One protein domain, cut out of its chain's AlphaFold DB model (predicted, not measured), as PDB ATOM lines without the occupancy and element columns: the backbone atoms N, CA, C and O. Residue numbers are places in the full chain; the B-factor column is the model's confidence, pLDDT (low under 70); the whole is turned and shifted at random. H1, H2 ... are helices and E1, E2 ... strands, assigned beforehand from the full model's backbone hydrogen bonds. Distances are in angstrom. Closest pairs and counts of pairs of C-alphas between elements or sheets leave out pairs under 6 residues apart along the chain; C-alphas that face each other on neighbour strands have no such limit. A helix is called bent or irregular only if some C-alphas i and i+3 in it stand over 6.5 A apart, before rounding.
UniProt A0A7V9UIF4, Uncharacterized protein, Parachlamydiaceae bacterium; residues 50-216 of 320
ATOM      1  N   ALA A  50       9.663 -16.393   6.915       92.31
ATOM      2  CA  ALA A  50       9.293 -17.403   7.906       92.31
ATOM      3  C   ALA A  50       9.398 -16.918   9.367       92.31
ATOM      4  O   ALA A  50       8.884 -17.579  10.267       92.31
ATOM      5  N   ALA A  51      10.046 -15.779   9.640       90.12
ATOM      6  CA  ALA A  51      10.212 -15.286  11.008       90.12
ATOM      7  C   ALA A  51       8.861 -14.991  11.677       90.12
ATOM      8  O   ALA A  51       8.674 -15.324  12.844       90.12
ATOM      9  N   LEU A  52       7.897 -14.419  10.944       86.88
ATOM     10  CA  LEU A  52       6.591 -14.063  11.505       86.88
ATOM     11  C   LEU A  52       5.779 -15.297  11.916       86.88
ATOM     12  O   LEU A  52       5.213 -15.318  13.009       86.88
ATOM     13  N   SER A  53       5.726 -16.326  11.064       89.56
ATOM     14  CA  SER A  53       5.004 -17.562  11.383       89.56
ATOM     15  C   SER A  53       5.635 -18.280  12.574       89.56
ATOM     16  O   SER A  53       4.917 -18.642  13.500       89.56
ATOM     17  N   LYS A  54       6.970 -18.388  12.613       89.56
ATOM     18  CA  LYS A  54       7.697 -18.998  13.736       89.56
ATOM     19  C   LYS A  54       7.518 -18.221  15.043       89.56
ATOM     20  O   LYS A  54       7.362 -18.829  16.095       89.56
ATOM     21  N   ILE A  55       7.512 -16.885  15.001       87.88
ATOM     22  CA  ILE A  55       7.209 -16.065  16.185       87.88
ATOM     23  C   ILE A  55       5.786 -16.353  16.664       87.88
ATOM     24  O   ILE A  55       5.567 -16.557  17.854       87.88
ATOM     25  N   SER A  56       4.829 -16.397  15.737       88.31
ATOM     26  CA  SER A  56       3.416 -16.621  16.055       88.31
ATOM     27  C   SER A  56       3.195 -17.996  16.693       88.31
ATOM     28  O   SER A  56       2.487 -18.098  17.691       88.31
ATOM     29  N   GLU A  57       3.860 -19.030  16.175       87.75
ATOM     30  CA  GLU A  57       3.888 -20.374  16.759       87.75
ATOM     31  C   GLU A  57       4.438 -20.357  18.193       87.75
ATOM     32  O   GLU A  57       3.861 -20.965  19.091       87.75
ATOM     33  N   GLN A  58       5.512 -19.606  18.460       85.62
ATOM     34  CA  GLN A  58       6.060 -19.524  19.816       85.62
ATOM     35  C   GLN A  58       5.175 -18.752  20.791       85.62
ATOM     36  O   GLN A  58       5.091 -19.128  21.959       85.62
ATOM     37  N   PHE A  59       4.456 -17.730  20.327       86.25
ATOM     38  CA  PHE A  59       3.415 -17.104  21.140       86.25
ATOM     39  C   PHE A  59       2.284 -18.083  21.466       86.25
ATOM     40  O   PHE A  59       1.835 -18.117  22.609       86.25
ATOM     41  N   GLN A  60       1.854 -18.905  20.506       86.31
ATOM     42  CA  GLN A  60       0.839 -19.937  20.746       86.31
ATOM     43  C   GLN A  60       1.325 -20.980  21.760       86.31
ATOM     44  O   GLN A  60       0.614 -21.270  22.718       86.31
ATOM     45  N   ASN A  61       2.568 -21.450  21.627       84.12
ATOM     46  CA  ASN A  61       3.179 -22.363  22.595       84.12
ATOM     47  C   ASN A  61       3.265 -21.750  23.998       84.12
ATOM     48  O   ASN A  61       3.030 -22.438  24.990       84.12
ATOM     49  N   TRP A  62       3.586 -20.456  24.107       82.50
ATOM     50  CA  TRP A  62       3.602 -19.775  25.400       82.50
ATOM     51  C   TRP A  62       2.202 -19.700  26.024       82.50
ATOM     52  O   TRP A  62       2.059 -19.973  27.217       82.50
ATOM     53  N   VAL A  63       1.174 -19.393  25.226       87.38
ATOM     54  CA  VAL A  63      -0.231 -19.390  25.672       87.38
ATOM     55  C   VAL A  63      -0.665 -20.773  26.163       87.38
ATOM     56  O   VAL A  63      -1.354 -20.862  27.175       87.38
ATOM     57  N   GLU A  64      -0.259 -21.841  25.476       88.06
ATOM     58  CA  GLU A  64      -0.665 -23.211  25.805       88.06
ATOM     59  C   GLU A  64       0.063 -23.776  27.032       88.06
ATOM     60  O   GLU A  64      -0.567 -24.373  27.904       88.06
ATOM     61  N   PHE A  65       1.385 -23.590  27.119       86.38
ATOM     62  CA  PHE A  65       2.221 -24.309  28.088       86.38
ATOM     63  C   PHE A  65       2.759 -23.447  29.236       86.38
ATOM     64  O   PHE A  65       3.237 -23.991  30.233       86.38
ATOM     65  N   GLY A  66       2.729 -22.114  29.130       85.25
ATOM     66  CA  GLY A  66       3.322 -21.234  30.138       85.25
ATOM     67  C   GLY A  66       4.781 -21.607  30.442       85.25
ATOM     68  O   GLY A  66       5.607 -21.722  29.538       85.25
ATOM     69  N   ALA A  67       5.102 -21.825  31.721       81.31
ATOM     70  CA  ALA A  67       6.437 -22.251  32.150       81.31
ATOM     71  C   ALA A  67       6.772 -23.712  31.784       81.31
ATOM     72  O   ALA A  67       7.949 -24.060  31.720       81.31
ATOM     73  N   GLU A  68       5.782 -24.571  31.513       83.00
ATOM     74  CA  GLU A  68       6.055 -25.950  31.085       83.00
ATOM     75  C   GLU A  68       6.688 -26.019  29.692       83.00
ATOM     76  O   GLU A  68       7.298 -27.037  29.361       83.00
ATOM     77  N   GLY A  69       6.612 -24.940  28.899       78.69
ATOM     78  CA  GLY A  69       7.247 -24.846  27.583       78.69
ATOM     79  C   GLY A  69       8.738 -25.202  27.604       78.69
ATOM     80  O   GLY A  69       9.223 -25.827  26.672       78.69
ATOM     81  N   TRP A  70       9.451 -24.950  28.709       72.69
ATOM     82  CA  TRP A  70      10.854 -25.357  28.879       72.69
ATOM     83  C   TRP A  70      11.101 -26.870  28.765       72.69
ATOM     84  O   TRP A  70      12.225 -27.278  28.484       72.69
ATOM     85  N   PHE A  71      10.082 -27.702  28.988       78.25
ATOM     86  CA  PHE A  71      10.227 -29.152  29.141       78.25
ATOM     87  C   PHE A  71       9.455 -29.975  28.101       78.25
ATOM     88  O   PHE A  71       9.618 -31.193  28.063       78.25
ATOM     89  N   LYS A  72       8.613 -29.356  27.265       72.69
ATOM     90  CA  LYS A  72       7.788 -30.062  26.267       72.69
ATOM     91  C   LYS A  72       8.517 -30.133  24.924       72.69
ATOM     92  O   LYS A  72       8.822 -29.100  24.358       72.69
ATOM     93  N   ASP A  73       8.762 -31.332  24.393       67.00
ATOM     94  CA  ASP A  73       9.614 -31.611  23.217       67.00
ATOM     95  C   ASP A  73       9.661 -30.522  22.127       67.00
ATOM     96  O   ASP A  73      10.687 -29.865  21.960       67.00
ATOM     97  N   LYS A  74       8.561 -30.306  21.386       55.28
ATOM     98  CA  LYS A  74       8.523 -29.364  20.245       55.28
ATOM     99  C   LYS A  74       8.597 -27.888  20.655       55.28
ATOM    100  O   LYS A  74       8.931 -27.046  19.827       55.28
ATOM    101  N   SER A  75       8.322 -27.577  21.916       57.59
ATOM    102  CA  SER A  75       8.335 -26.228  22.489       57.59
ATOM    103  C   SER A  75       9.489 -25.999  23.467       57.59
ATOM    104  O   SER A  75       9.599 -24.897  23.996       57.59
ATOM    105  N   ASN A  76      10.382 -26.980  23.656       73.06
ATOM    106  CA  ASN A  76      11.518 -26.888  24.564       73.06
ATOM    107  C   ASN A  76      12.453 -25.793  24.073       73.06
ATOM    108  O   ASN A  76      13.283 -26.011  23.196       73.06
ATOM    109  N   TRP A  77      12.326 -24.601  24.644       74.38
ATOM    110  CA  TRP A  77      13.018 -23.436  24.118       74.38
ATOM    111  C   TRP A  77      14.548 -23.567  24.134       74.38
ATOM    112  O   TRP A  77      15.224 -23.028  23.260       74.38
ATOM    113  N   TYR A  78      15.096 -24.339  25.075       73.31
ATOM    114  CA  TYR A  78      16.524 -24.642  25.126       73.31
ATOM    115  C   TYR A  78      16.954 -25.566  23.973       73.31
ATOM    116  O   TYR A  78      17.877 -25.240  23.228       73.31
ATOM    117  N   ASN A  79      16.241 -26.678  23.771       77.25
ATOM    118  CA  ASN A  79      16.558 -27.660  22.728       77.25
ATOM    119  C   ASN A  79      16.091 -27.255  21.324       77.25
ATOM    120  O   ASN A  79      16.588 -27.822  20.358       77.25
ATOM    121  N   SER A  80      15.157 -26.310  21.204       76.81
ATOM    122  CA  SER A  80      14.563 -25.876  19.932       76.81
ATOM    123  C   SER A  80      15.128 -24.553  19.416       76.81
ATOM    124  O   SER A  80      15.055 -24.319  18.214       76.81
ATOM    125  N   TYR A  81      15.704 -23.701  20.278       78.81
ATOM    126  CA  TYR A  81      16.229 -22.389  19.869       78.81
ATOM    127  C   TYR A  81      17.671 -22.133  20.305       78.81
ATOM    128  O   TYR A  81      18.484 -21.772  19.464       78.81
ATOM    129  N   ASP A  82      18.017 -22.330  21.580       79.44
ATOM    130  CA  ASP A  82      19.368 -22.018  22.083       79.44
ATOM    131  C   ASP A  82      20.434 -22.933  21.459       79.44
ATOM    132  O   ASP A  82      21.304 -22.504  20.701       79.44
ATOM    133  N   VAL A  83      20.293 -24.234  21.694       83.56
ATOM    134  CA  VAL A  83      21.249 -25.266  21.273       83.56
ATOM    135  C   VAL A  83      21.291 -25.473  19.745       83.56
ATOM    136  O   VAL A  83      22.396 -25.640  19.209       83.56
ATOM    137  N   PRO A  84      20.161 -25.455  19.003       86.62
ATOM    138  CA  PRO A  84      20.181 -25.673  17.556       86.62
ATOM    139  C   PRO A  84      20.855 -24.572  16.747       86.62
ATOM    140  O   PRO A  84      21.409 -24.886  15.698       86.62
ATOM    141  N   LEU A  85      20.866 -23.314  17.211       88.88
ATOM    142  CA  LEU A  85      21.508 -22.209  16.482       88.88
ATOM    143  C   LEU A  85      23.029 -22.362  16.372       88.88
ATOM    144  O   LEU A  85      23.640 -21.793  15.467       88.88
ATOM    145  N   ASN A  86      23.647 -23.150  17.250       90.62
ATOM    146  CA  ASN A  86      25.096 -23.307  17.272       90.62
ATOM    147  C   ASN A  86      25.639 -24.040  16.052       90.62
ATOM    148  O   ASN A  86      26.719 -23.707  15.580       90.62
ATOM    149  N   LYS A  87      24.898 -25.003  15.498       92.88
ATOM    150  CA  LYS A  87      25.347 -25.729  14.305       92.88
ATOM    151  C   LYS A  87      25.459 -24.813  13.074       92.88
ATOM    152  O   LYS A  87      26.577 -24.691  12.567       92.88
ATOM    153  N   PRO A  88      24.397 -24.116  12.627       92.50
ATOM    154  CA  PRO A  88      24.510 -23.160  11.531       92.50
ATOM    155  C   PRO A  88      25.507 -22.039  11.838       92.50
ATOM    156  O   PRO A  88      26.290 -21.675  10.963       92.50
ATOM    157  N   LEU A  89      25.551 -21.535  13.079       92.50
ATOM    158  CA  LEU A  89      26.520 -20.511  13.477       92.50
ATOM    159  C   LEU A  89      27.971 -21.007  13.355       92.50
ATOM    160  O   LEU A  89      28.823 -20.282  12.849       92.50
ATOM    161  N   SER A  90      28.257 -22.242  13.772       92.88
ATOM    162  CA  SER A  90      29.597 -22.838  13.698       92.88
ATOM    163  C   SER A  90      30.057 -23.023  12.251       92.88
ATOM    164  O   SER A  90      31.172 -22.631  11.909       92.88
ATOM    165  N   ASN A  91      29.160 -23.485  11.372       92.56
ATOM    166  CA  ASN A  91      29.413 -23.581   9.935       92.56
ATOM    167  C   ASN A  91      29.716 -22.205   9.327       92.56
ATOM    168  O   ASN A  91      30.620 -22.072   8.508       92.56
ATOM    169  N   LEU A  92      28.962 -21.181   9.736       92.19
ATOM    170  CA  LEU A  92      29.103 -19.822   9.224       92.19
ATOM    171  C   LEU A  92      30.413 -19.150   9.657       92.19
ATOM    172  O   LEU A  92      30.985 -18.371   8.898       92.19
ATOM    173  N   LEU A  93      30.861 -19.413  10.886       92.38
ATOM    174  CA  LEU A  93      32.069 -18.812  11.456       92.38
ATOM    175  C   LEU A  93      33.344 -19.639  11.215       92.38
ATOM    176  O   LEU A  93      34.427 -19.186  11.590       92.38
ATOM    177  N   GLY A  94      33.230 -20.837  10.629       90.38
ATOM    178  CA  GLY A  94      34.348 -21.776  10.514       90.38
ATOM    179  C   GLY A  94      34.893 -22.161  11.890       90.38
ATOM    180  O   GLY A  94      36.083 -22.012  12.167       90.38
ATOM    181  N   ALA A  95      33.985 -22.571  12.774       92.94
ATOM    182  CA  ALA A  95      34.246 -22.932  14.161       92.94
ATOM    183  C   ALA A  95      33.681 -24.326  14.469       92.94
ATOM    184  O   ALA A  95      32.848 -24.853  13.729       92.94
ATOM    185  N   LYS A  96      34.089 -24.924  15.590       93.75
ATOM    186  CA  LYS A  96      33.460 -26.140  16.115       93.75
ATOM    187  C   LYS A  96      32.145 -25.800  16.818       93.75
ATOM    188  O   LYS A  96      31.944 -24.705  17.338       93.75
ATOM    189  N   TYR A  97      31.254 -26.786  16.896       92.69
ATOM    190  CA  TYR A  97      29.927 -26.644  17.506       92.69
ATOM    191  C   TYR A  97      29.940 -26.050  18.931       92.69
ATOM    192  O   TYR A  97      29.091 -25.234  19.273       92.69
ATOM    193  N   HIS A  98      30.910 -26.448  19.761       91.81
ATOM    194  CA  HIS A  98      31.045 -26.023  21.161       91.81
ATOM    195  C   HIS A  98      31.853 -24.721  21.336       91.81
ATOM    196  O   HIS A  98      31.994 -24.231  22.458       91.81
ATOM    197  N   GLU A  99      32.368 -24.145  20.246       92.44
ATOM    198  CA  GLU A  99      33.120 -22.887  20.252       92.44
ATOM    199  C   GLU A  99      32.246 -21.658  19.994       92.44
ATOM    200  O   GLU A  99      32.746 -20.543  20.086       92.44
ATOM    201  N   VAL A 100      30.957 -21.821  19.687       90.44
ATOM    202  CA  VAL A 100      30.051 -20.708  19.364       90.44
ATOM    203  C   VAL A 100      28.817 -20.699  20.253       90.44
ATOM    204  O   VAL A 100      28.387 -21.745  20.735       90.44
ATOM    205  N   ILE A 101      28.232 -19.520  20.468       90.44
ATOM    206  CA  ILE A 101      26.950 -19.370  21.165       90.44
ATOM    207  C   ILE A 101      26.257 -18.048  20.797       90.44
ATOM    208  O   ILE A 101      26.913 -17.039  20.527       90.44
ATOM    209  N   VAL A 102      24.922 -18.031  20.801       87.06
ATOM    210  CA  VAL A 102      24.107 -16.811  20.665       87.06
ATOM    211  C   VAL A 102      23.826 -16.241  22.059       87.06
ATOM    212  O   VAL A 102      23.206 -16.898  22.893       87.06
ATOM    213  N   MET A 103      24.299 -15.026  22.343       82.44
ATOM    214  CA  MET A 103      24.174 -14.409  23.670       82.44
ATOM    215  C   MET A 103      24.492 -12.907  23.680       82.44
ATOM    216  O   MET A 103      25.276 -12.426  22.862       82.44
ATOM    217  N   ASN A 104      23.955 -12.204  24.687       70.62
ATOM    218  CA  ASN A 104      24.274 -10.816  25.068       70.62
ATOM    219  C   ASN A 104      24.198  -9.784  23.915       70.62
ATOM    220  O   ASN A 104      23.627 -10.039  22.859       70.62
ATOM    221  N   SER A 105      24.726  -8.578  24.143       63.75
ATOM    222  CA  SER A 105      25.048  -7.567  23.128       63.75
ATOM    223  C   SER A 105      26.443  -6.961  23.426       63.75
ATOM    224  O   SER A 105      26.985  -7.145  24.510       63.75
ATOM    225  N   LEU A 106      27.062  -6.359  22.406       56.62
ATOM    226  CA  LEU A 106      28.507  -6.277  22.064       56.62
ATOM    227  C   LEU A 106      29.551  -5.799  23.126       56.62
ATOM    228  O   LEU A 106      29.341  -4.763  23.748       56.62
ATOM    229  N   THR A 107      30.735  -6.468  23.199       47.88
ATOM    230  CA  THR A 107      32.157  -5.952  23.256       47.88
ATOM    231  C   THR A 107      33.198  -7.071  23.566       47.88
ATOM    232  O   THR A 107      33.006  -7.734  24.571       47.88
ATOM    233  N   VAL A 108      34.274  -7.272  22.755       47.88
ATOM    234  CA  VAL A 108      35.596  -7.953  23.043       47.88
ATOM    235  C   VAL A 108      36.550  -7.929  21.799       47.88
ATOM    236  O   VAL A 108      36.159  -7.420  20.750       47.88
ATOM    237  N   ASN A 109      37.779  -8.474  21.926       54.31
ATOM    238  CA  ASN A 109      38.976  -8.437  21.044       54.31
ATOM    239  C   ASN A 109      38.796  -8.451  19.510       54.31
ATOM    240  O   ASN A 109      39.540  -7.749  18.828       54.31
ATOM    241  N   LEU A 110      37.849  -9.208  18.946       71.31
ATOM    242  CA  LEU A 110      37.534  -9.165  17.513       71.31
ATOM    243  C   LEU A 110      36.029  -8.995  17.313       71.31
ATOM    244  O   LEU A 110      35.223  -9.784  17.810       71.31
ATOM    245  N   HIS A 111      35.659  -7.964  16.556       81.12
ATOM    246  CA  HIS A 111      34.273  -7.551  16.383       81.12
ATOM    247  C   HIS A 111      33.756  -7.877  14.973       81.12
ATOM    248  O   HIS A 111      33.974  -7.148  14.006       81.12
ATOM    249  N   LEU A 112      33.006  -8.969  14.869       85.56
ATOM    250  CA  LEU A 112      32.525  -9.584  13.632       85.56
ATOM    251  C   LEU A 112      31.243  -8.960  13.074       85.56
ATOM    252  O   LEU A 112      30.669  -9.493  12.129       85.56
ATOM    253  N   SER A 113      30.772  -7.828  13.601       88.94
ATOM    254  CA  SER A 113      29.501  -7.232  13.158       88.94
ATOM    255  C   SER A 113      29.427  -6.864  11.680       88.94
ATOM    256  O   SER A 113      28.326  -6.724  11.163       88.94
ATOM    257  N   HIS A 114      30.562  -6.669  11.006       93.44
ATOM    258  CA  HIS A 114      30.593  -6.495   9.551       93.44
ATOM    259  C   HIS A 114      31.184  -7.686   8.791       93.44
ATOM    260  O   HIS A 114      31.334  -7.602   7.577       93.44
ATOM    261  N   ALA A 115      31.486  -8.787   9.479       94.00
ATOM    262  CA  ALA A 115      32.140  -9.958   8.906       94.00
ATOM    263  C   ALA A 115      31.239 -11.205   8.914       94.00
ATOM    264  O   ALA A 115      31.105 -11.855   7.878       94.00
ATOM    265  N   ALA A 116      30.583 -11.509  10.040       94.81
ATOM    266  CA  ALA A 116      29.691 -12.661  10.158       94.81
ATOM    267  C   ALA A 116      28.508 -12.519   9.188       94.81
ATOM    268  O   ALA A 116      27.799 -11.512   9.219       94.81
ATOM    269  N   GLY A 117      28.317 -13.512   8.312       94.62
ATOM    270  CA  GLY A 117      27.306 -13.459   7.249       94.62
ATOM    271  C   GLY A 117      27.699 -12.627   6.025       94.62
ATOM    272  O   GLY A 117      26.853 -12.381   5.173       94.62
ATOM    273  N   ASN A 118      28.954 -12.175   5.928       96.88
ATOM    274  CA  ASN A 118      29.431 -11.302   4.850       96.88
ATOM    275  C   ASN A 118      30.690 -11.847   4.149       96.88
ATOM    276  O   ASN A 118      30.732 -11.923   2.918       96.88
ATOM    277  N   ILE A 119      31.708 -12.242   4.919       95.88
ATOM    278  CA  ILE A 119      32.961 -12.829   4.412       95.88
ATOM    279  C   ILE A 119      33.175 -14.226   4.991       95.88
ATOM    280  O   ILE A 119      32.605 -14.554   6.030       95.88
ATOM    281  N   SER A 120      34.006 -15.032   4.328       95.12
ATOM    282  CA  SER A 120      34.415 -16.338   4.852       95.12
ATOM    283  C   SER A 120      35.267 -16.157   6.099       95.12
ATOM    284  O   SER A 120      36.198 -15.351   6.112       95.12
ATOM    285  N   LEU A 121      34.922 -16.897   7.146       94.75
ATOM    286  CA  LEU A 121      35.609 -16.893   8.428       94.75
ATOM    287  C   LEU A 121      36.063 -18.316   8.743       94.75
ATOM    288  O   LEU A 121      35.332 -19.267   8.484       94.75
ATOM    289  N   HIS A 122      37.266 -18.433   9.297       95.25
ATOM    290  CA  HIS A 122      37.848 -19.691   9.761       95.25
ATOM    291  C   HIS A 122      38.427 -19.472  11.159       95.25
ATOM    292  O   HIS A 122      39.631 -19.580  11.365       95.25
ATOM    293  N   LEU A 123      37.586 -19.039  12.107       94.75
ATOM    294  CA  LEU A 123      38.050 -18.526  13.406       94.75
ATOM    295  C   LEU A 123      38.882 -19.550  14.186       94.75
ATOM    296  O   LEU A 123      39.873 -19.165  14.806       94.75
ATOM    297  N   HIS A 124      38.493 -20.826  14.121       95.25
ATOM    298  CA  HIS A 124      39.241 -21.922  14.731       95.25
ATOM    299  C   HIS A 124      40.615 -22.088  14.073       95.25
ATOM    300  O   HIS A 124      41.642 -21.977  14.733       95.25
ATOM    301  N   ASP A 125      40.647 -22.269  12.749       94.12
ATOM    302  CA  ASP A 125      41.890 -22.517  12.007       94.12
ATOM    303  C   ASP A 125      42.856 -21.322  12.055       94.12
ATOM    304  O   ASP A 125      44.073 -21.483  11.981       94.12
ATOM    305  N   TRP A 126      42.321 -20.107  12.190       93.69
ATOM    306  CA  TRP A 126      43.098 -18.882  12.382       93.69
ATOM    307  C   TRP A 126      43.643 -18.723  13.806       93.69
ATOM    308  O   TRP A 126      44.398 -17.783  14.052       93.69
ATOM    309  N   GLY A 127      43.265 -19.600  14.739       89.94
ATOM    310  CA  GLY A 127      43.679 -19.526  16.136       89.94
ATOM    311  C   GLY A 127      43.195 -18.254  16.830       89.94
ATOM    312  O   GLY A 127      43.890 -17.722  17.692       89.94
ATOM    313  N   ILE A 128      42.035 -17.719  16.431       93.56
ATOM    314  CA  ILE A 128      41.428 -16.577  17.122       93.56
ATOM    315  C   ILE A 128      41.059 -17.027  18.531       93.56
ATOM    316  O   ILE A 128      40.450 -18.071  18.674       93.56
ATOM    317  N   ASP A 129      41.372 -16.252  19.571       91.44
ATOM    318  CA  ASP A 129      41.039 -16.638  20.950       91.44
ATOM    319  C   ASP A 129      39.549 -16.432  21.280       91.44
ATOM    320  O   ASP A 129      38.877 -17.314  21.822       91.44
ATOM    321  N   PHE A 130      39.040 -15.239  20.954       92.19
ATOM    322  CA  PHE A 130      37.685 -14.776  21.257       92.19
ATOM    323  C   PHE A 130      37.178 -13.870  20.140       92.19
ATOM    324  O   PHE A 130      37.913 -13.007  19.654       92.19
ATOM    325  N   ALA A 131      35.899 -13.991  19.790       92.56
ATOM    326  CA  ALA A 131      35.242 -13.047  18.893       92.56
ATOM    327  C   ALA A 131      33.779 -12.826  19.282       92.56
ATOM    328  O   ALA A 131      33.130 -13.712  19.830       92.56
ATOM    329  N   VAL A 132      33.241 -11.647  18.974       93.06
ATOM    330  CA  VAL A 132      31.812 -11.342  19.132       93.06
ATOM    331  C   VAL A 132      31.266 -10.652  17.902       93.06
ATOM    332  O   VAL A 132      31.997 -10.001  17.165       93.06
ATOM    333  N   GLY A 133      29.963 -10.739  17.684       91.25
ATOM    334  CA  GLY A 133      29.293 -10.043  16.595       91.25
ATOM    335  C   GLY A 133      27.840  -9.753  16.918       91.25
ATOM    336  O   GLY A 133      27.301 -10.196  17.928       91.25
ATOM    337  N   CYS A 134      27.191  -9.006  16.035       92.12
ATOM    338  CA  CYS A 134      25.748  -8.814  16.084       92.12
ATOM    339  C   CYS A 134      25.071  -9.664  15.012       92.12
ATOM    340  O   CYS A 134      25.612  -9.804  13.914       92.12
ATOM    341  N   SER A 135      23.866 -10.151  15.293       93.50
ATOM    342  CA  SER A 135      23.095 -10.934  14.323       93.50
ATOM    343  C   SER A 135      22.086 -10.117  13.500       93.50
ATOM    344  O   SER A 135      21.609 -10.566  12.462       93.50
ATOM    345  N   TYR A 136      21.817  -8.864  13.864       93.62
ATOM    346  CA  TYR A 136      20.770  -8.071  13.205       93.62
ATOM    347  C   TYR A 136      21.163  -7.458  11.855       93.62
ATOM    348  O   TYR A 136      20.317  -6.877  11.184       93.62
ATOM    349  N   LYS A 137      22.434  -7.562  11.451       95.25
ATOM    350  CA  LYS A 137      22.940  -7.066  10.160       95.25
ATOM    351  C   LYS A 137      22.794  -8.149   9.092       95.25
ATOM    352  O   LYS A 137      21.688  -8.583   8.801       95.25
ATOM    353  N   TYR A 138      23.916  -8.670   8.602       96.62
ATOM    354  CA  TYR A 138      23.974  -9.691   7.562       96.62
ATOM    355  C   TYR A 138      23.340 -11.030   7.961       96.62
ATOM    356  O   TYR A 138      23.001 -11.808   7.076       96.62
ATOM    357  N   LEU A 139      23.164 -11.300   9.265       95.88
ATOM    358  CA  LEU A 139      22.452 -12.493   9.748       95.88
ATOM    359  C   LEU A 139      20.943 -12.277   9.884       95.88
ATOM    360  O   LEU A 139      20.247 -13.204  10.281       95.88
ATOM    361  N   CYS A 140      20.421 -11.096   9.544       95.25
ATOM    362  CA  CYS A 140      18.991 -10.820   9.410       95.25
ATOM    363  C   CYS A 140      18.122 -11.206  10.628       95.25
ATOM    364  O   CYS A 140      16.958 -11.571  10.473       95.25
ATOM    365  N   SER A 141      18.647 -11.096  11.853       94.12
ATOM    366  CA  SER A 141      17.920 -11.476  13.078       94.12
ATOM    367  C   SER A 141      16.840 -10.479  13.533       94.12
ATOM    368  O   SER A 141      16.303 -10.614  14.631       94.12
ATOM    369  N   GLY A 142      16.576  -9.425  12.761       90.81
ATOM    370  CA  GLY A 142      15.669  -8.343  13.146       90.81
ATOM    371  C   GLY A 142      16.258  -7.326  14.143       90.81
ATOM    372  O   GLY A 142      17.365  -7.514  14.652       90.81
ATOM    373  N   PRO A 143      15.542  -6.213  14.406       89.44
ATOM    374  CA  PRO A 143      16.068  -5.054  15.131       89.44
ATOM    375  C   PRO A 143      16.545  -5.404  16.543       89.44
ATOM    376  O   PRO A 143      15.766  -5.882  17.363       89.44
ATOM    377  N   GLY A 144      17.824  -5.148  16.831       86.12
ATOM    378  CA  GLY A 144      18.398  -5.419  18.152       86.12
ATOM    379  C   GLY A 144      18.448  -6.904  18.523       86.12
ATOM    380  O   GLY A 144      18.505  -7.222  19.708       86.12
ATOM    381  N   GLY A 145      18.409  -7.808  17.537       88.94
ATOM    382  CA  GLY A 145      18.554  -9.240  17.787       88.94
ATOM    383  C   GLY A 145      19.873  -9.598  18.494       88.94
ATOM    384  O   GLY A 145      20.793  -8.773  18.570       88.94
ATOM    385  N   PRO A 146      19.963 -10.821  19.043       91.75
ATOM    386  CA  PRO A 146      20.996 -11.189  20.004       91.75
ATOM    387  C   PRO A 146      22.408 -11.127  19.408       91.75
ATOM    388  O   PRO A 146      22.622 -11.263  18.202       91.75
ATOM    389  N   GLY A 147      23.407 -10.927  20.255       91.81
ATOM    390  CA  GLY A 147      24.805 -11.076  19.881       91.81
ATOM    391  C   GLY A 147      25.173 -12.530  19.585       91.81
ATOM    392  O   GLY A 147      24.440 -13.468  19.899       91.81
ATOM    393  N   ILE A 148      26.342 -12.704  18.986       93.00
ATOM    394  CA  ILE A 148      27.022 -13.992  18.841       93.00
ATOM    395  C   ILE A 148      28.379 -13.898  19.532       93.00
ATOM    396  O   ILE A 148      28.999 -12.832  19.521       93.00
ATOM    397  N   ALA A 149      28.841 -15.007  20.094       93.44
ATOM    398  CA  ALA A 149      30.159 -15.140  20.686       93.44
ATOM    399  C   ALA A 149      30.850 -16.401  20.164       93.44
ATOM    400  O   ALA A 149      30.207 -17.422  19.916       93.44
ATOM    401  N   PHE A 150      32.164 -16.302  20.012       93.69
ATOM    402  CA  PHE A 150      33.075 -17.395  19.729       93.69
ATOM    403  C   PHE A 150      34.164 -17.425  20.803       93.69
ATOM    404  O   PHE A 150      34.715 -16.380  21.161       93.69
ATOM    405  N   VAL A 151      34.464 -18.623  21.296       93.56
ATOM    406  CA  VAL A 151      35.517 -18.902  22.270       93.56
ATOM    407  C   VAL A 151      36.277 -20.123  21.784       93.56
ATOM    408  O   VAL A 151      35.695 -21.205  21.702       93.56
ATOM    409  N   HIS A 152      37.564 -19.959  21.497       94.44
ATOM    410  CA  HIS A 152      38.409 -21.049  21.018       94.44
ATOM    411  C   HIS A 152      38.510 -22.181  22.041       94.44
ATOM    412  O   HIS A 152      38.595 -21.926  23.248       94.44
ATOM    413  N   GLU A 153      38.565 -23.428  21.571       95.19
ATOM    414  CA  GLU A 153      38.609 -24.613  22.441       95.19
ATOM    415  C   GLU A 153      39.773 -24.616  23.437       95.19
ATOM    416  O   GLU A 153      39.635 -25.074  24.570       95.19
ATOM    417  N   SER A 154      40.892 -23.982  23.076       93.31
ATOM    418  CA  SER A 154      42.053 -23.815  23.959       93.31
ATOM    419  C   SER A 154      41.769 -23.012  25.233       93.31
ATOM    420  O   SER A 154      42.645 -22.915  26.094       93.31
ATOM    421  N   HIS A 155      40.600 -22.378  25.344       91.56
ATOM    422  CA  HIS A 155      40.180 -21.587  26.505       91.56
ATOM    423  C   HIS A 155      38.994 -22.188  27.262       91.56
ATOM    424  O   HIS A 155      38.551 -21.590  28.241       91.56
ATOM    425  N   HIS A 156      38.471 -23.347  26.846       89.94
ATOM    426  CA  HIS A 156      37.251 -23.924  27.432       89.94
ATOM    427  C   HIS A 156      37.436 -24.355  28.890       89.94
ATOM    428  O   HIS A 156      36.571 -24.054  29.711       89.94
ATOM    429  N   ASP A 157      38.591 -24.936  29.221       83.88
ATOM    430  CA  ASP A 157      38.914 -25.435  30.569       83.88
ATOM    431  C   ASP A 157      39.730 -24.444  31.417       83.88
ATOM    432  O   ASP A 157      40.223 -24.781  32.494       83.88
ATOM    433  N   LYS A 158      39.919 -23.208  30.937       84.06
ATOM    434  CA  LYS A 158      40.684 -22.191  31.665       84.06
ATOM    435  C   LYS A 158      39.798 -21.421  32.636       84.06
ATOM    436  O   LYS A 158      38.700 -20.976  32.287       84.06
ATOM    437  N   ASP A 159      40.330 -21.172  33.828       83.44
ATOM    438  CA  ASP A 159      39.727 -20.255  34.793       83.44
ATOM    439  C   ASP A 159      40.000 -18.803  34.377       83.44
ATOM    440  O   ASP A 159      41.005 -18.185  34.733       83.44
ATOM    441  N   LEU A 160      39.140 -18.301  33.492       86.06
ATOM    442  CA  LEU A 160      39.186 -16.944  32.963       86.06
ATOM    443  C   LEU A 160      38.129 -16.068  33.641       86.06
ATOM    444  O   LEU A 160      36.991 -16.528  33.809       86.06
ATOM    445  N   PRO A 161      38.448 -14.787  33.928       84.31
ATOM    446  CA  PRO A 161      37.464 -13.823  34.393       84.31
ATOM    447  C   PRO A 161      36.298 -13.727  33.408       84.31
ATOM    448  O   PRO A 161      36.472 -13.359  32.244       84.31
ATOM    449  N   ARG A 162      35.099 -14.054  33.882       84.19
ATOM    450  CA  ARG A 162      33.860 -13.989  33.107       84.19
ATOM    451  C   ARG A 162      32.713 -13.559  34.006       84.19
ATOM    452  O   ARG A 162      32.737 -13.797  35.212       84.19
ATOM    453  N   PHE A 163      31.686 -12.955  33.417       86.00
ATOM    454  CA  PHE A 163      30.419 -12.798  34.118       86.00
ATOM    455  C   PHE A 163      29.740 -14.163  34.200       86.00
ATOM    456  O   PHE A 163      29.108 -14.609  33.249       86.00
ATOM    457  N   SER A 164      29.908 -14.846  35.328       86.19
ATOM    458  CA  SER A 164      29.220 -16.107  35.586       86.19
ATOM    459  C   SER A 164      27.751 -15.834  35.887       86.19
ATOM    460  O   SER A 164      27.418 -15.017  36.746       86.19
ATOM    461  N   GLY A 165      26.862 -16.536  35.196       87.88
ATOM    462  CA  GLY A 165      25.434 -16.487  35.471       87.88
ATOM    463  C   GLY A 165      24.803 -17.866  35.356       87.88
ATOM    464  O   GLY A 165      25.404 -18.805  34.839       87.88
ATOM    465  N   TRP A 166      23.591 -18.013  35.887       89.38
ATOM    466  CA  TRP A 166      22.953 -19.322  36.044       89.38
ATOM    467  C   TRP A 166      22.763 -20.089  34.726       89.38
ATOM    468  O   TRP A 166      22.722 -21.318  34.743       89.38
ATOM    469  N   TRP A 167      22.704 -19.388  33.590       90.88
ATOM    470  CA  TRP A 167      22.586 -20.010  32.270       90.88
ATOM    471  C   TRP A 167      23.914 -20.516  31.692       90.88
ATOM    472  O   TRP A 167      23.901 -21.307  30.756       90.88
ATOM    473  N   GLY A 168      25.053 -20.124  32.263       89.94
ATOM    474  CA  GLY A 168      26.371 -20.668  31.925       89.94
ATOM    475  C   GLY A 168      26.727 -21.933  32.718       89.94
ATOM    476  O   GLY A 168      27.720 -22.587  32.404       89.94
ATOM    477  N   ASN A 169      25.927 -22.285  33.735       89.69
ATOM    478  CA  ASN A 169      26.116 -23.495  34.543       89.69
ATOM    479  C   ASN A 169      25.715 -24.769  33.786       89.69
ATOM    480  O   ASN A 169      24.847 -24.719  32.912       89.69
ATOM    481  N   ASP A 170      26.230 -25.925  34.208       87.50
ATOM    482  CA  ASP A 170      25.791 -27.247  33.746       87.50
ATOM    483  C   ASP A 170      24.241 -27.367  33.763       87.50
ATOM    484  O   ASP A 170      23.621 -27.270  34.827       87.50
ATOM    485  N   PRO A 171      23.576 -27.583  32.609       86.88
ATOM    486  CA  PRO A 171      22.137 -27.808  32.498       86.88
ATOM    487  C   PRO A 171      21.590 -28.897  33.424       86.88
ATOM    488  O   PRO A 171      20.452 -28.785  33.877       86.88
ATOM    489  N   LYS A 172      22.387 -29.922  33.754       86.44
ATOM    490  CA  LYS A 172      21.981 -31.007  34.662       86.44
ATOM    491  C   LYS A 172      21.845 -30.543  36.109       86.44
ATOM    492  O   LYS A 172      21.152 -31.189  36.897       86.44
ATOM    493  N   THR A 173      22.514 -29.453  36.485       86.50
ATOM    494  CA  THR A 173      22.545 -28.966  37.868       86.50
ATOM    495  C   THR A 173      22.086 -27.521  38.028       86.50
ATOM    496  O   THR A 173      21.796 -27.134  39.154       86.50
ATOM    497  N   ARG A 174      21.920 -26.731  36.958       88.00
ATOM    498  CA  ARG A 174      21.622 -25.284  37.033       88.00
ATOM    499  C   ARG A 174      20.377 -24.911  37.841       88.00
ATOM    500  O   ARG A 174      20.322 -23.822  38.403       88.00
ATOM    501  N   PHE A 175      19.399 -25.814  37.951       87.44
ATOM    502  CA  PHE A 175      18.191 -25.617  38.764       87.44
ATOM    503  C   PHE A 175      18.337 -26.064  40.228       87.44
ATOM    504  O   PHE A 175      17.430 -25.841  41.023       87.44
ATOM    505  N   LYS A 176      19.480 -26.646  40.620       84.75
ATOM    506  CA  LYS A 176      19.819 -26.899  42.031       84.75
ATOM    507  C   LYS A 176      20.066 -25.589  42.793       84.75
ATOM    508  O   LYS A 176      19.869 -25.558  44.005       84.75
ATOM    509  N   MET A 177      20.425 -24.509  42.085       72.81
ATOM    510  CA  MET A 177      20.594 -23.148  42.615       72.81
ATOM    511  C   MET A 177      21.419 -23.137  43.916       72.81
ATOM    512  O   MET A 177      22.556 -23.584  43.918       72.81
ATOM    513  N   GLN A 178      20.835 -22.696  45.033       64.06
ATOM    514  CA  GLN A 178      21.445 -22.627  46.369       64.06
ATOM    515  C   GLN A 178      21.924 -23.971  46.953       64.06
ATOM    516  O   GLN A 178      22.670 -23.981  47.926       64.06
ATOM    517  N   LEU A 179      21.535 -25.106  46.363       72.50
ATOM    518  CA  LEU A 179      22.075 -26.430  46.705       72.50
ATOM    519  C   LEU A 179      23.438 -26.701  46.040       72.50
ATOM    520  O   LEU A 179      24.022 -27.764  46.238       72.50
ATOM    521  N   GLN A 180      23.929 -25.760  45.233       71.81
ATOM    522  CA  GLN A 180      25.207 -25.798  44.542       71.81
ATOM    523  C   GLN A 180      25.982 -24.517  44.893       71.81
ATOM    524  O   GLN A 180      25.706 -23.445  44.364       71.81
ATOM    525  N   GLY A 181      26.934 -24.629  45.826       72.62
ATOM    526  CA  GLY A 181      27.681 -23.481  46.360       72.62
ATOM    527  C   GLY A 181      28.693 -22.855  45.393       72.62
ATOM    528  O   GLY A 181      29.202 -21.775  45.674       72.62
ATOM    529  N   GLU A 182      28.967 -23.509  44.261       82.81
ATOM    530  CA  GLU A 182      29.959 -23.084  43.270       82.81
ATOM    531  C   GLU A 182      29.379 -23.100  41.851       82.81
ATOM    532  O   GLU A 182      28.534 -23.929  41.500       82.81
ATOM    533  N   PHE A 183      29.857 -22.185  41.008       85.75
ATOM    534  CA  PHE A 183      29.552 -22.185  39.581       85.75
ATOM    535  C   PHE A 183      30.249 -23.373  38.905       85.75
ATOM    536  O   PHE A 183      31.471 -23.478  38.943       85.75
ATOM    537  N   LEU A 184      29.470 -24.255  38.279       86.94
ATOM    538  CA  LEU A 184      29.967 -25.375  37.484       86.94
ATOM    539  C   LEU A 184      29.744 -25.035  36.006       86.94
ATOM    540  O   LEU A 184      28.609 -25.181  35.543       86.94
ATOM    541  N   PRO A 185      30.762 -24.556  35.267       87.25
ATOM    542  CA  PRO A 185      30.600 -24.184  33.863       87.25
ATOM    543  C   PRO A 185      30.087 -25.369  33.043       87.25
ATOM    544  O   PRO A 185      30.530 -26.499  33.237       87.25
ATOM    545  N   PHE A 186      29.188 -25.120  32.087       86.56
ATOM    546  CA  PHE A 186      28.725 -26.172  31.174       86.56
ATOM    547  C   PHE A 186      29.855 -26.737  30.286       86.56
ATOM    548  O   PHE A 186      29.758 -27.860  29.801       86.56
ATOM    549  N   GLY A 187      30.927 -25.970  30.085       85.19
ATOM    550  CA  GLY A 187      31.962 -26.203  29.079       85.19
ATOM    551  C   GLY A 187      31.762 -25.312  27.848       85.19
ATOM    552  O   GLY A 187      30.693 -24.726  27.645       85.19
ATOM    553  N   GLY A 188      32.809 -25.151  27.041       90.31
ATOM    554  CA  GLY A 188      32.725 -24.413  25.780       90.31
ATOM    555  C   GLY A 188      32.346 -22.934  25.881       90.31
ATOM    556  O   GLY A 188      32.387 -22.303  26.943       90.31
ATOM    557  N   ALA A 189      31.916 -22.387  24.742       92.19
ATOM    558  CA  ALA A 189      31.402 -21.023  24.639       92.19
ATOM    559  C   ALA A 189      30.109 -20.812  25.451       92.19
ATOM    560  O   ALA A 189      29.871 -19.718  25.958       92.19
ATOM    561  N   TYR A 190      29.311 -21.859  25.673       90.44
ATOM    562  CA  TYR A 190      28.103 -21.791  26.504       90.44
ATOM    563  C   TYR A 190      28.357 -21.307  27.932       90.44
ATOM    564  O   TYR A 190      27.513 -20.637  28.519       90.44
ATOM    565  N   SER A 191      29.537 -21.601  28.486       90.56
ATOM    566  CA  SER A 191      29.916 -21.173  29.841       90.56
ATOM    567  C   SER A 191      29.999 -19.653  30.006       90.56
ATOM    568  O   SER A 191      30.239 -19.169  31.110       90.56
ATOM    569  N   TRP A 192      29.858 -18.902  28.913       91.06
ATOM    570  CA  TRP A 192      29.874 -17.446  28.891       91.06
ATOM    571  C   TRP A 192      28.462 -16.843  28.925       91.06
ATOM    572  O   TRP A 192      28.327 -15.648  29.183       91.06
ATOM    573  N   GLN A 193      27.403 -17.638  28.729       91.50
ATOM    574  CA  GLN A 193      26.026 -17.172  28.894       91.50
ATOM    575  C   GLN A 193      25.745 -16.798  30.356       91.50
ATOM    576  O   GLN A 193      26.058 -17.540  31.284       91.50
ATOM    577  N   VAL A 194      25.117 -15.640  30.564       90.75
ATOM    578  CA  VAL A 194      24.820 -15.131  31.913       90.75
ATOM    579  C   VAL A 194      23.389 -15.490  32.318       90.75
ATOM    580  O   VAL A 194      23.140 -16.134  33.338       90.75
ATOM    581  N   SER A 195      22.435 -15.095  31.483       90.69
ATOM    582  CA  SER A 195      21.003 -15.149  31.770       90.69
ATOM    583  C   SER A 195      20.271 -15.981  30.729       90.69
ATOM    584  O   SER A 195      20.826 -16.304  29.680       90.69
ATOM    585  N   THR A 196      19.008 -16.297  31.011       88.00
ATOM    586  CA  THR A 196      18.112 -16.932  30.045       88.00
ATOM    587  C   THR A 196      18.107 -16.153  28.730       88.00
ATOM    588  O   THR A 196      17.931 -14.929  28.755       88.00
ATOM    589  N   PRO A 197      18.292 -16.825  27.586       87.44
ATOM    590  CA  PRO A 197      18.306 -16.166  26.298       87.44
ATOM    591  C   PRO A 197      16.902 -15.682  25.909       87.44
ATOM    592  O   PRO A 197      15.885 -16.282  26.264       87.44
ATOM    593  N   SER A 198      16.844 -14.586  25.148       88.25
ATOM    594  CA  SER A 198      15.581 -14.050  24.629       88.25
ATOM    595  C   SER A 198      15.092 -14.898  23.457       88.25
ATOM    596  O   SER A 198      15.456 -14.652  22.306       88.25
ATOM    597  N   ILE A 199      14.247 -15.887  23.752       86.88
ATOM    598  CA  ILE A 199      13.722 -16.840  22.763       86.88
ATOM    599  C   ILE A 199      13.079 -16.118  21.576       86.88
ATOM    600  O   ILE A 199      13.407 -16.405  20.429       86.88
ATOM    601  N   LEU A 200      12.245 -15.106  21.830       86.50
ATOM    602  CA  LEU A 200      11.586 -14.345  20.764       86.50
ATOM    603  C   LEU A 200      12.578 -13.630  19.837       86.50
ATOM    604  O   LEU A 200      12.336 -13.529  18.637       86.50
ATOM    605  N   SER A 201      13.711 -13.169  20.371       88.19
ATOM    606  CA  SER A 201      14.763 -12.521  19.582       88.19
ATOM    607  C   SER A 201      15.628 -13.526  18.809       88.19
ATOM    608  O   SER A 201      16.284 -13.145  17.843       88.19
ATOM    609  N   MET A 202      15.634 -14.800  19.203       91.19
ATOM    610  CA  MET A 202      16.376 -15.872  18.528       91.19
ATOM    611  C   MET A 202      15.617 -16.462  17.337       91.19
ATOM    612  O   MET A 202      16.237 -16.946  16.394       91.19
ATOM    613  N   ILE A 203      14.285 -16.387  17.335       92.12
ATOM    614  CA  ILE A 203      13.452 -16.962  16.270       92.12
ATOM    615  C   ILE A 203      13.779 -16.393  14.874       92.12
ATOM    616  O   ILE A 203      13.957 -17.192  13.951       92.12
ATOM    617  N   PRO A 204      13.900 -15.062  14.661       93.31
ATOM    618  CA  PRO A 204      14.266 -14.535  13.346       93.31
ATOM    619  C   PRO A 204      15.671 -14.955  12.909       93.31
ATOM    620  O   PRO A 204      15.892 -15.201  11.725       93.31
ATOM    621  N   LEU A 205      16.607 -15.071  13.859       94.38
ATOM    622  CA  LEU A 205      17.953 -15.571  13.581       94.38
ATOM    623  C   LEU A 205      17.906 -17.023  13.096       94.38
ATOM    624  O   LEU A 205      18.552 -17.353  12.108       94.38
ATOM    625  N   MET A 206      17.084 -17.864  13.728       93.38
ATOM    626  CA  MET A 206      16.878 -19.251  13.303       93.38
ATOM    627  C   MET A 206      16.314 -19.333  11.884       93.38
ATOM    628  O   MET A 206      16.844 -20.059  11.051       93.38
ATOM    629  N   ALA A 207      15.292 -18.527  11.583       94.56
ATOM    630  CA  ALA A 207      14.712 -18.456  10.244       94.56
ATOM    631  C   ALA A 207      15.736 -18.013   9.185       94.56
ATOM    632  O   ALA A 207      15.741 -18.531   8.075       94.56
ATOM    633  N   SER A 208      16.607 -17.061   9.522       95.62
ATOM    634  CA  SER A 208      17.685 -16.610   8.639       95.62
ATOM    635  C   SER A 208      18.742 -17.697   8.411       95.62
ATOM    636  O   SER A 208      19.156 -17.935   7.276       95.62
ATOM    637  N   PHE A 209      19.148 -18.403   9.470       95.75
ATOM    638  CA  PHE A 209      20.116 -19.495   9.376       95.75
ATOM    639  C   PHE A 209      19.633 -20.664   8.523       95.75
ATOM    640  O   PHE A 209      20.438 -21.200   7.769       95.75
ATOM    641  N   GLU A 210      18.342 -20.991   8.545       95.19
ATOM    642  CA  GLU A 210      17.767 -21.988   7.630       95.19
ATOM    643  C   GLU A 210      18.013 -21.615   6.158       95.19
ATOM    644  O   GLU A 210      18.372 -22.469   5.348       95.19
ATOM    645  N   VAL A 211      17.914 -20.324   5.813       96.38
ATOM    646  CA  VAL A 211      18.219 -19.844   4.456       96.38
ATOM    647  C   VAL A 211      19.719 -19.925   4.157       96.38
ATOM    648  O   VAL A 211      20.102 -20.341   3.064       96.38
ATOM    649  N   PHE A 212      20.581 -19.555   5.110       96.06
ATOM    650  CA  PHE A 212      22.034 -19.702   4.954       96.06
ATOM    651  C   PHE A 212      22.453 -21.162   4.740       96.06
ATOM    652  O   PHE A 212      23.306 -21.419   3.890       96.06
ATOM    653  N   GLU A 213      21.873 -22.103   5.486       94.88
ATOM    654  CA  GLU A 213      22.155 -23.534   5.351       94.88
ATOM    655  C   GLU A 213      21.673 -24.082   4.006       94.88
ATOM    656  O   GLU A 213      22.419 -24.816   3.359       94.88
ATOM    657  N   GLU A 214      20.482 -23.687   3.542       95.88
ATOM    658  CA  GLU A 214      19.976 -24.119   2.233       95.88
ATOM    659  C   GLU A 214      20.831 -23.575   1.077       95.88
ATOM    660  O   GLU A 214      21.111 -24.290   0.115       95.88
ATOM    661  N   VAL A 215      21.259 -22.311   1.159       96.19
ATOM    662  CA  VAL A 215      22.093 -21.674   0.126       96.19
ATOM    663  C   VAL A 215      23.526 -22.209   0.147       96.19
ATOM    664  O   VAL A 215      24.139 -22.395  -0.908       96.19
ATOM    665  N   GLY A 216      24.074 -22.436   1.339       96.19
ATOM    666  CA  GLY A 216      25.492 -22.680   1.568       96.19
ATOM    667  C   GLY A 216      26.324 -21.397   1.456       96.19
ATOM    668  O   GLY A 216      26.272 -20.669   0.460       96.19
TER     669      GLY A 216
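This is residues 50 to 216 of the 320 residues of an uncharacterized protein of Parachlamydiaceae bacterium (UniProt A0A7V9UIF4). A small three-stranded sheet sits near the middle of a flat, loop-rich body, with H3 on one face and H5 on the other. H6 crosses H3, the first part of the kinked H1 packs on H6, and a lobe mostly of loops, residues 152 to 188, reaches away from the sheet with H4 at its far end. The printed part has 167 residues with six named helices and three named strands, in the order H1 H2 H3 E1 E2 E3 H4 H5 H6, and the sheet, order E1, E3, E2, is antiparallel. The class is mostly helix, though only 76 of the 167 residues are in named elements. The whole is compact, with a radius of gyration of the C-alphas of 15.9 A, and spans 45 by 43 by 23 A.

E3, residues 147 to 151, is the inner strand; E2, residues 130 to 134, and E1, residues 100 to 102, are the edge strands. E2 and E3 form a hairpin, with N 150 and O 131 2.8 A apart, while E1 and E3 have N 149 and O 101 at 2.8 A; both distances are within hydrogen-bond range. H3, residues 86 to 93, is on the sheet at a height of 8.0 A, over E1 and across the strands at 69 degrees to E1 on the local plane. H5, residues 189 to 192, is on the opposite face at a height of 7.0 A, only just over E1, on which 3 of its C-alphas fall. H6, residues 199 to 215, touches H3 with residues 209 to 213 alone, at a steep tilt of 57 degrees; the closest C-alphas, of Pro 88 and Phe 209, are 6.1 A apart. H1, residues 50 to 71, touches H6 with residues 50 to 58 alone, closest at the C-alphas of Ala 51 and Pro 204, 4.7 A. H2, residues 77 to 82, touches H6, with the C-alphas of Tyr 81 and Met 202 closest at 6.7 A. H1 and H2 touch only at the corner, and only just, with 3 pairs of C-alphas within 8 A. H4, residues 174 to 179, touches no helix and is not on the sheet. Every O i to N i+4 pair is within hydrogen-bond range in H2 and H3, against 13 of 18 in H1, 10 of 13 in H6 and 0 of 2 in H4, where 1 of 3 O i to N i+3 pairs is; H5 is too short for an O i to N i+4 pair.

E2 measures 14.3 A from first to last C-alpha and E3 13.5 A, with C-alpha 147 at (24.805, -11.076, 19.881). H1 begins at C-alpha 50, (9.293, -17.403, 7.906), measures 24.3 A and has a kink of 110 degrees near residue 65. H6 measures 24.6 A and ends at C-alpha 215, (22.093, -21.674, 0.126). H1, H4 and H6 are irregular: C-alphas 64 and 67 are 9.6 A apart, 175 and 178 8.8 A, and, only just, 201 and 204 6.6 A.

The C-alphas farthest apart, of Leu 179 and Val 215, are 46.8 A apart, and the printed part has no cut. The links E1 to E2, E2 to E3 and E3 to H4 are long, with 27, 12 and 22 residues. Mean pLDDT of the printed part is 86.9; residues 73 to 75, 105 to 109 and 178 are under 70.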